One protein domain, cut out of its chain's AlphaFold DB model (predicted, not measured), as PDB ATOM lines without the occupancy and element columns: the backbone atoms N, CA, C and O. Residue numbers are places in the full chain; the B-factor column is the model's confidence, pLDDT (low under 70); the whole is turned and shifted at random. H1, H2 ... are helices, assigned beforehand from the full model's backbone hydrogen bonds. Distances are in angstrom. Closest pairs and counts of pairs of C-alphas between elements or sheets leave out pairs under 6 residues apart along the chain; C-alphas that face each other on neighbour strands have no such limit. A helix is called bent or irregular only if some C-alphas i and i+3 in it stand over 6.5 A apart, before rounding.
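Overview. This is residues 49 to 108 of the 246 residues of the protein "Prenyltransferase alpha subunit" of Colletotrichum higginsianum (strain IMI 349063) (UniProt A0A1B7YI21). What does the model look like at first sight? A kinked helix, H2, runs through the middle, with H1 folding back beside its first part and H3 crossing it steeply. H1 and H3 each meet H2 but not each other. What is it made of? The printed part has 60 residues with three named helices, H1, H2 and H3 in that order along the chain, no named strand, and the class all helix. How is it shaped overall? It is compact and rounded, with a radius of gyration of the C-alphas of 11.9 A and spans of 33 by 24 by 19 A.

Arrangement. How does the longest helix run? H2, residues 64 to 80, has a kink of 39 degrees near residue 74. It is irregular: C-alphas 74 and 77 are 7.0 A apart, against about 5 A in a regular helix, and its line is a rough one. What does it touch? With residues 66 to 73 alone it touches H1, residues 49 to 55; the closest C-alphas, of His 49 and Trp 70, are 5.3 A apart, and the two form a helical hairpin at a steep tilt of 44 degrees, opposite ways. With residues 69 to 76 alone H2 touches H3, residues 88 to 101; the closest C-alphas, of Asn 72 and Val 98, are 6.5 A apart, and the two run opposite ways at a steep tilt of 69 degrees, only just short of about perpendicular. Which helices stay apart? H1 and H3 are apart. Are the helix backbones complete? In H1 and H3 every O i to N i+4 pair is within hydrogen-bond range, while in H2 it is 11 of 13.

Along the chain. Where is H2? It covers 23.4 A from C-alpha 64 at (153.548, 157.068, 240.790) to C-alpha 80 at (175.197, 150.332, 234.983). Where is H1? It begins at C-alpha 49 at (164.155, 164.347, 240.551) and is 9.9 A from first to last C-alpha. Where does H3 end? It is 20.0 A from first to last C-alpha and ends at C-alpha 101 at (163.440, 159.967, 230.780).

Size, cuts and confidence. How large is it? The two C-alphas farthest apart, of Ala 55 and Asn 88, are 34.1 A apart. Is anything missing, and how long are the links? The printed part has no cut. The links H1 to H2, of 8 residues, and H2 to H3, of 7, are short. Where is confidence low? The mean pLDDT of the printed part is 90.3, and no printed residue is under 70.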
ATOM      1  N   HIS A  49     165.178 165.174 239.894       90.19
ATOM      2  CA  HIS A  49     164.155 164.347 240.551       90.19
ATOM      3  C   HIS A  49     164.239 164.416 242.080       90.19
ATOM      4  O   HIS A  49     163.215 164.339 242.754       90.19
ATOM      5  N   GLN A  50     165.440 164.602 242.638       90.00
ATOM      6  CA  GLN A  50     165.605 164.799 244.076       90.00
ATOM      7  C   GLN A  50     165.035 166.153 244.509       90.00
ATOM      8  O   GLN A  50     164.331 166.214 245.513       90.00
ATOM      9  N   ARG A  51     165.256 167.218 243.722       90.94
ATOM     10  CA  ARG A  51     164.640 168.531 243.980       90.94
ATOM     11  C   ARG A  51     163.115 168.435 244.019       90.94
ATOM     12  O   ARG A  51     162.501 168.975 244.931       90.94
ATOM     13  N   LYS A  52     162.507 167.717 243.064       90.62
ATOM     14  CA  LYS A  52     161.053 167.477 243.044       90.62
ATOM     15  C   LYS A  52     160.580 166.716 244.282       90.62
ATOM     16  O   LYS A  52     159.583 167.099 244.881       90.62
ATOM     17  N   ARG A  53     161.315 165.677 244.692       92.25
ATOM     18  CA  ARG A  53     161.005 164.900 245.900       92.25
ATOM     19  C   ARG A  53     161.018 165.759 247.163       92.25
ATOM     20  O   ARG A  53     160.124 165.625 247.992       92.25
ATOM     21  N   GLU A  54     162.032 166.602 247.317       91.38
ATOM     22  CA  GLU A  54     162.161 167.485 248.478       91.38
ATOM     23  C   GLU A  54     161.083 168.576 248.472       91.38
ATOM     24  O   GLU A  54     160.438 168.786 249.494       91.38
ATOM     25  N   ALA A  55     160.805 169.185 247.314       90.88
ATOM     26  CA  ALA A  55     159.744 170.184 247.167       90.88
ATOM     27  C   ALA A  55     158.338 169.619 247.444       90.88
ATOM     28  O   ALA A  55     157.493 170.321 247.986       90.88
ATOM     29  N   ALA A  56     158.096 168.346 247.115       90.94
ATOM     30  CA  ALA A  56     156.841 167.662 247.422       90.94
ATOM     31  C   ALA A  56     156.713 167.249 248.904       90.94
ATOM     32  O   ALA A  56     155.664 166.757 249.307       90.94
ATOM     33  N   GLY A  57     157.753 167.412 249.732       90.38
ATOM     34  CA  GLY A  57     157.732 166.996 251.140       90.38
ATOM     35  C   GLY A  57     158.004 165.504 251.366       90.38
ATOM     36  O   GLY A  57     157.636 164.957 252.402       90.38
ATOM     37  N   GLY A  58     158.659 164.827 250.417       90.25
ATOM     38  CA  GLY A  58     159.073 163.427 250.547       90.25
ATOM     39  C   GLY A  58     158.381 162.475 249.572       90.25
ATOM     40  O   GLY A  58     157.504 162.858 248.810       90.25
ATOM     41  N   LEU A  59     158.797 161.201 249.586       89.94
ATOM     42  CA  LEU A  59     158.484 160.214 248.534       89.94
ATOM     43  C   LEU A  59     156.983 159.897 248.385       89.94
ATOM     44  O   LEU A  59     156.528 159.520 247.302       89.94
ATOM     45  N   HIS A  60     156.224 160.030 249.471       90.25
ATOM     46  CA  HIS A  60     154.807 159.675 249.520       90.25
ATOM     47  C   HIS A  60     153.925 160.649 248.736       90.25
ATOM     48  O   HIS A  60     152.930 160.214 248.164       90.25
ATOM     49  N   ASN A  61     154.344 161.911 248.638       92.19
ATOM     50  CA  ASN A  61     153.587 162.974 247.983       92.19
ATOM     51  C   ASN A  61     153.864 163.070 246.474       92.19
ATOM     52  O   ASN A  61     153.211 163.842 245.778       92.19
ATOM     53  N   LEU A  62     154.823 162.293 245.956       92.31
ATOM     54  CA  LEU A  62     155.067 162.190 244.519       92.31
ATOM     55  C   LEU A  62     154.028 161.284 243.866       92.31
ATOM     56  O   LEU A  62     153.636 160.253 244.426       92.31
ATOM     57  N   THR A  63     153.670 161.618 242.628       92.88
ATOM     58  CA  THR A  63     152.888 160.723 241.771       92.88
ATOM     59  C   THR A  63     153.642 159.414 241.513       92.88
ATOM     60  O   THR A  63     154.867 159.336 241.648       92.88
ATOM     61  N   LEU A  64     152.926 158.362 241.100       91.69
ATOM     62  CA  LEU A  64     153.548 157.068 240.790       91.69
ATOM     63  C   LEU A  64     154.639 157.203 239.717       91.69
ATOM     64  O   LEU A  64     155.711 156.616 239.860       91.69
ATOM     65  N   ALA A  65     154.380 158.007 238.683       90.50
ATOM     66  CA  ALA A  65     155.332 158.266 237.612       90.50
ATOM     67  C   ALA A  65     156.584 158.981 238.136       90.50
ATOM     68  O   ALA A  65     157.693 158.533 237.881       90.50
ATOM     69  N   GLU A  66     156.440 160.038 238.937       90.94
ATOM     70  CA  GLU A  66     157.603 160.763 239.461       90.94
ATOM     71  C   GLU A  66     158.403 159.943 240.476       90.94
ATOM     72  O   GLU A  66     159.628 160.065 240.547       90.94
ATOM     73  N   ARG A  67     157.724 159.080 241.242       92.88
ATOM     74  CA  ARG A  67     158.376 158.109 242.120       92.88
ATOM     75  C   ARG A  67     159.205 157.121 241.304       92.88
ATOM     76  O   ARG A  67     160.355 156.883 241.657       92.88
ATOM     77  N   GLN A  68     158.650 156.589 240.213       91.06
ATOM     78  CA  GLN A  68     159.383 155.725 239.284       91.06
ATOM     79  C   GLN A  68     160.579 156.455 238.677       91.06
ATOM     80  O   GLN A  68     161.686 155.930 238.747       91.06
ATOM     81  N   SER A  69     160.403 157.690 238.199       90.94
ATOM     82  CA  SER A  69     161.518 158.467 237.662       90.94
ATOM     83  C   SER A  69     162.601 158.706 238.710       90.94
ATOM     84  O   SER A  69     163.775 158.570 238.400       90.94
ATOM     85  N   TRP A  70     162.246 159.008 239.967       91.81
ATOM     86  CA  TRP A  70     163.214 159.170 241.061       91.81
ATOM     87  C   TRP A  70     163.971 157.868 241.385       91.81
ATOM     88  O   TRP A  70     165.188 157.897 241.594       91.81
ATOM     89  N   VAL A  71     163.278 156.726 241.391       91.25
ATOM     90  CA  VAL A  71     163.901 155.409 241.593       91.25
ATOM     91  C   VAL A  71     164.845 155.084 240.439       91.25
ATOM     92  O   VAL A  71     166.009 154.774 240.684       91.25
ATOM     93  N   ASN A  72     164.387 155.232 239.193       91.00
ATOM     94  CA  ASN A  72     165.190 154.986 237.997       91.00
ATOM     95  C   ASN A  72     166.450 155.842 238.013       91.00
ATOM     96  O   ASN A  72     167.567 155.341 237.951       91.00
ATOM     97  N   ALA A  73     166.259 157.137 238.224       90.19
ATOM     98  CA  ALA A  73     167.297 158.127 238.412       90.19
ATOM     99  C   ALA A  73     168.363 157.675 239.440       90.19
ATOM    100  O   ALA A  73     169.555 157.801 239.171       90.19
ATOM    101  N   THR A  74     167.957 157.141 240.591       89.06
ATOM    102  CA  THR A  74     168.881 156.692 241.650       89.06
ATOM    103  C   THR A  74     169.591 155.382 241.287       89.06
ATOM    104  O   THR A  74     170.783 155.235 241.535       89.06
ATOM    105  N   LEU A  75     168.886 154.441 240.655       89.81
ATOM    106  CA  LEU A  75     169.406 153.107 240.345       89.81
ATOM    107  C   LEU A  75     170.305 153.053 239.105       89.81
ATOM    108  O   LEU A  75     171.113 152.135 239.013       89.81
ATOM    109  N   VAL A  76     170.211 154.009 238.172       90.69
ATOM    110  CA  VAL A  76     170.965 153.991 236.897       90.69
ATOM    111  C   VAL A  76     172.452 153.724 237.096       90.69
ATOM    112  O   VAL A  76     173.005 152.875 236.405       90.69
ATOM    113  N   ARG A  77     173.095 154.395 238.058       88.25
ATOM    114  CA  ARG A  77     174.529 154.213 238.323       88.25
ATOM    115  C   ARG A  77     174.836 152.807 238.840       88.25
ATOM    116  O   ARG A  77     175.757 152.169 238.347       88.25
ATOM    117  N   HIS A  78     174.046 152.320 239.791       89.88
ATOM    118  CA  HIS A  78     174.245 151.011 240.412       89.88
ATOM    119  C   HIS A  78     173.998 149.859 239.431       89.88
ATOM    120  O   HIS A  78     174.760 148.897 239.400       89.88
ATOM    121  N   VAL A  79     172.967 149.971 238.589       91.12
ATOM    122  CA  VAL A  79     172.660 148.972 237.555       91.12
ATOM    123  C   VAL A  79     173.717 149.004 236.446       91.12
ATOM    124  O   VAL A  79     174.222 147.953 236.062       91.12
ATOM    125  N   ALA A  80     174.130 150.192 235.982       88.94
ATOM    126  CA  ALA A  80     175.197 150.332 234.983       88.94
ATOM    127  C   ALA A  80     176.536 149.745 235.462       88.94
ATOM    128  O   ALA A  80     177.241 149.097 234.691       88.94
ATOM    129  N   ASN A  81     176.863 149.941 236.742       89.56
ATOM    130  CA  ASN A  81     178.073 149.418 237.372       89.56
ATOM    131  C   ASN A  81     177.968 147.940 237.783       89.56
ATOM    132  O   ASN A  81     178.943 147.394 238.295       89.56
ATOM    133  N   LYS A  82     176.814 147.288 237.573       89.12
ATOM    134  CA  LYS A  82     176.532 145.911 238.023       89.12
ATOM    135  C   LYS A  82     176.656 145.715 239.541       89.12
ATOM    136  O   LYS A  82     176.925 144.615 240.004       89.12
ATOM    137  N   GLU A  83     176.431 146.771 240.317       91.75
ATOM    138  CA  GLU A  83     176.321 146.697 241.779       91.75
ATOM    139  C   GLU A  83     174.961 146.110 242.192       91.75
ATOM    140  O   GLU A  83     174.841 145.453 243.223       91.75
ATOM    141  N   ILE A  84     173.932 146.328 241.363       90.69
ATOM    142  CA  ILE A  84     172.590 145.765 241.528       90.69
ATOM    143  C   ILE A  84     172.230 144.984 240.270       90.69
ATOM    144  O   ILE A  84     172.188 145.540 239.172       90.69
ATOM    145  N   TYR A  85     171.909 143.704 240.447       91.19
ATOM    146  CA  TYR A  85     171.445 142.835 239.371       91.19
ATOM    147  C   TYR A  85     169.919 142.812 239.332       91.19
ATOM    148  O   TYR A  85     169.258 142.414 240.292       91.19
ATOM    149  N   LEU A  86     169.358 143.238 238.204       90.75
ATOM    150  CA  LEU A  86     167.935 143.111 237.913       90.75
ATOM    151  C   LEU A  86     167.690 141.830 237.106       90.75
ATOM    152  O   LEU A  86     168.586 141.294 236.461       90.75
ATOM    153  N   THR A  87     166.456 141.330 237.118       95.00
ATOM    154  CA  THR A  87     166.079 140.232 236.217       95.00
ATOM    155  C   THR A  87     166.066 140.726 234.768       95.00
ATOM    156  O   THR A  87     165.734 141.883 234.522       95.00
ATOM    157  N   ASN A  88     166.327 139.854 233.787       92.81
ATOM    158  CA  ASN A  88     166.387 140.234 232.361       92.81
ATOM    159  C   ASN A  88     165.162 141.034 231.871       92.81
ATOM    160  O   ASN A  88     165.278 141.934 231.039       92.81
ATOM    161  N   LYS A  89     163.966 140.706 232.381       94.88
ATOM    162  CA  LYS A  89     162.730 141.430 232.053       94.88
ATOM    163  C   LYS A  89     162.709 142.822 232.689       94.88
ATOM    164  O   LYS A  89     162.370 143.789 232.012       94.88
ATOM    165  N   ALA A  90     163.064 142.913 233.971       91.62
ATOM    166  CA  ALA A  90     163.105 144.175 234.700       91.62
ATOM    167  C   ALA A  90     164.186 145.107 234.144       91.62
ATOM    168  O   ALA A  90     163.922 146.287 233.962       91.62
ATOM    169  N   GLU A  91     165.356 144.575 233.797       92.38
ATOM    170  CA  GLU A  91     166.449 145.333 233.194       92.38
ATOM    171  C   GLU A  91     166.048 145.939 231.840       92.38
ATOM    172  O   GLU A  91     166.292 147.117 231.586       92.38
ATOM    173  N   ARG A  92     165.362 145.174 230.980       93.81
ATOM    174  CA  ARG A  92     164.887 145.683 229.685       93.81
ATOM    175  C   ARG A  92     163.891 146.834 229.840       93.81
ATOM    176  O   ARG A  92     164.014 147.847 229.151       93.81
ATOM    177  N   GLU A  93     162.904 146.684 230.724       93.25
ATOM    178  CA  GLU A  93     161.926 147.749 230.990       93.25
ATOM    179  C   GLU A  93     162.574 148.953 231.684       93.25
ATOM    180  O   GLU A  93     162.275 150.093 231.334       93.25
ATOM    181  N   PHE A  94     163.520 148.714 232.594       93.19
ATOM    182  CA  PHE A  94     164.310 149.753 233.247       93.19
ATOM    183  C   PHE A  94     165.069 150.599 232.223       93.19
ATOM    184  O   PHE A  94     164.870 151.811 232.166       93.19
ATOM    185  N   TRP A  95     165.864 149.981 231.345       92.94
ATOM    186  CA  TRP A  95     166.615 150.716 230.323       92.94
ATOM    187  C   TRP A  95     165.706 151.439 229.328       92.94
ATOM    188  O   TRP A  95     166.029 152.540 228.887       92.94
ATOM    189  N   LYS A  96     164.529 150.886 229.014       93.94
ATOM    190  CA  LYS A  96     163.520 151.567 228.193       93.94
ATOM    191  C   LYS A  96     162.993 152.838 228.866       93.94
ATOM    192  O   LYS A  96     162.842 153.859 228.198       93.94
ATOM    193  N   GLN A  97     162.721 152.788 230.169       91.19
ATOM    194  CA  GLN A  97     162.278 153.953 230.940       91.19
ATOM    195  C   GLN A  97     163.396 154.986 231.097       91.19
ATOM    196  O   GLN A  97     163.172 156.165 230.833       91.19
ATOM    197  N   VAL A  98     164.613 154.549 231.421       91.56
ATOM    198  CA  VAL A  98     165.796 155.416 231.533       91.56
ATOM    199  C   VAL A  98     166.085 156.128 230.213       91.56
ATOM    200  O   VAL A  98     166.276 157.337 230.213       91.56
ATOM    201  N   ASN A  99     166.040 155.427 229.077       91.81
ATOM    202  CA  ASN A  99     166.253 156.043 227.764       91.81
ATOM    203  C   ASN A  99     165.156 157.053 227.399       91.81
ATOM    204  O   ASN A  99     165.421 158.019 226.688       91.81
ATOM    205  N   ARG A 100     163.927 156.849 227.887       90.75
ATOM    206  CA  ARG A 100     162.813 157.784 227.681       90.75
ATOM    207  C   ARG A 100     162.940 159.035 228.550       90.75
ATOM    208  O   ARG A 100     162.628 160.125 228.084       90.75
ATOM    209  N   GLU A 101     163.337 158.874 229.807       86.31
ATOM    210  CA  GLU A 101     163.440 159.967 230.780       86.31
ATOM    211  C   GLU A 101     164.774 160.721 230.694       86.31
ATOM    212  O   GLU A 101     164.850 161.867 231.130       86.31
ATOM    213  N   SER A 102     165.806 160.093 230.122       86.06
ATOM    214  CA  SER A 102     167.176 160.604 229.991       86.06
ATOM    215  C   SER A 102     167.693 161.276 231.278       86.06
ATOM    216  O   SER A 102     168.038 162.465 231.282       86.06
ATOM    217  N   PRO A 103     167.711 160.554 232.419       84.44
ATOM    218  CA  PRO A 103     168.178 161.120 233.673       84.44
ATOM    219  C   PRO A 103     169.665 161.510 233.582       84.44
ATOM    220  O   PRO A 103     170.441 160.813 232.924       84.44
ATOM    221  N   PRO A 104     170.120 162.549 234.314       82.62
ATOM    222  CA  PRO A 104     171.540 162.875 234.386       82.62
ATOM    223  C   PRO A 104     172.359 161.668 234.857       82.62
ATOM    224  O   PRO A 104     172.092 161.116 235.929       82.62
ATOM    225  N   ILE A 105     173.345 161.272 234.046       75.00
ATOM    226  CA  ILE A 105     174.201 160.098 234.287       75.00
ATOM    227  C   ILE A 105     175.180 160.369 235.435       75.00
ATOM    228  O   ILE A 105     175.441 159.501 236.263       75.00
ATOM    229  N   ARG A 106     175.721 161.592 235.498       80.94
ATOM    230  CA  ARG A 106     176.634 162.024 236.561       80.94
ATOM    231  C   ARG A 106     175.879 162.874 237.564       80.94
ATOM    232  O   ARG A 106     175.338 163.922 237.217       80.94
ATOM    233  N   ARG A 107     175.877 162.413 238.808       85.06
ATOM    234  CA  ARG A 107     175.156 163.028 239.915       85.06
ATOM    235  C   ARG A 107     176.103 163.335 241.041       85.06
ATOM    236  O   ARG A 107     177.061 162.600 241.269       85.06
ATOM    237  N   LEU A 108     175.824 164.437 241.719       87.75
ATOM    238  CA  LEU A 108     176.443 164.711 243.002       87.75
ATOM    239  C   LEU A 108     175.646 163.980 244.075       87.75
ATOM    240  O   LEU A 108     174.423 164.090 244.105       87.75
TER     241      LEU A 108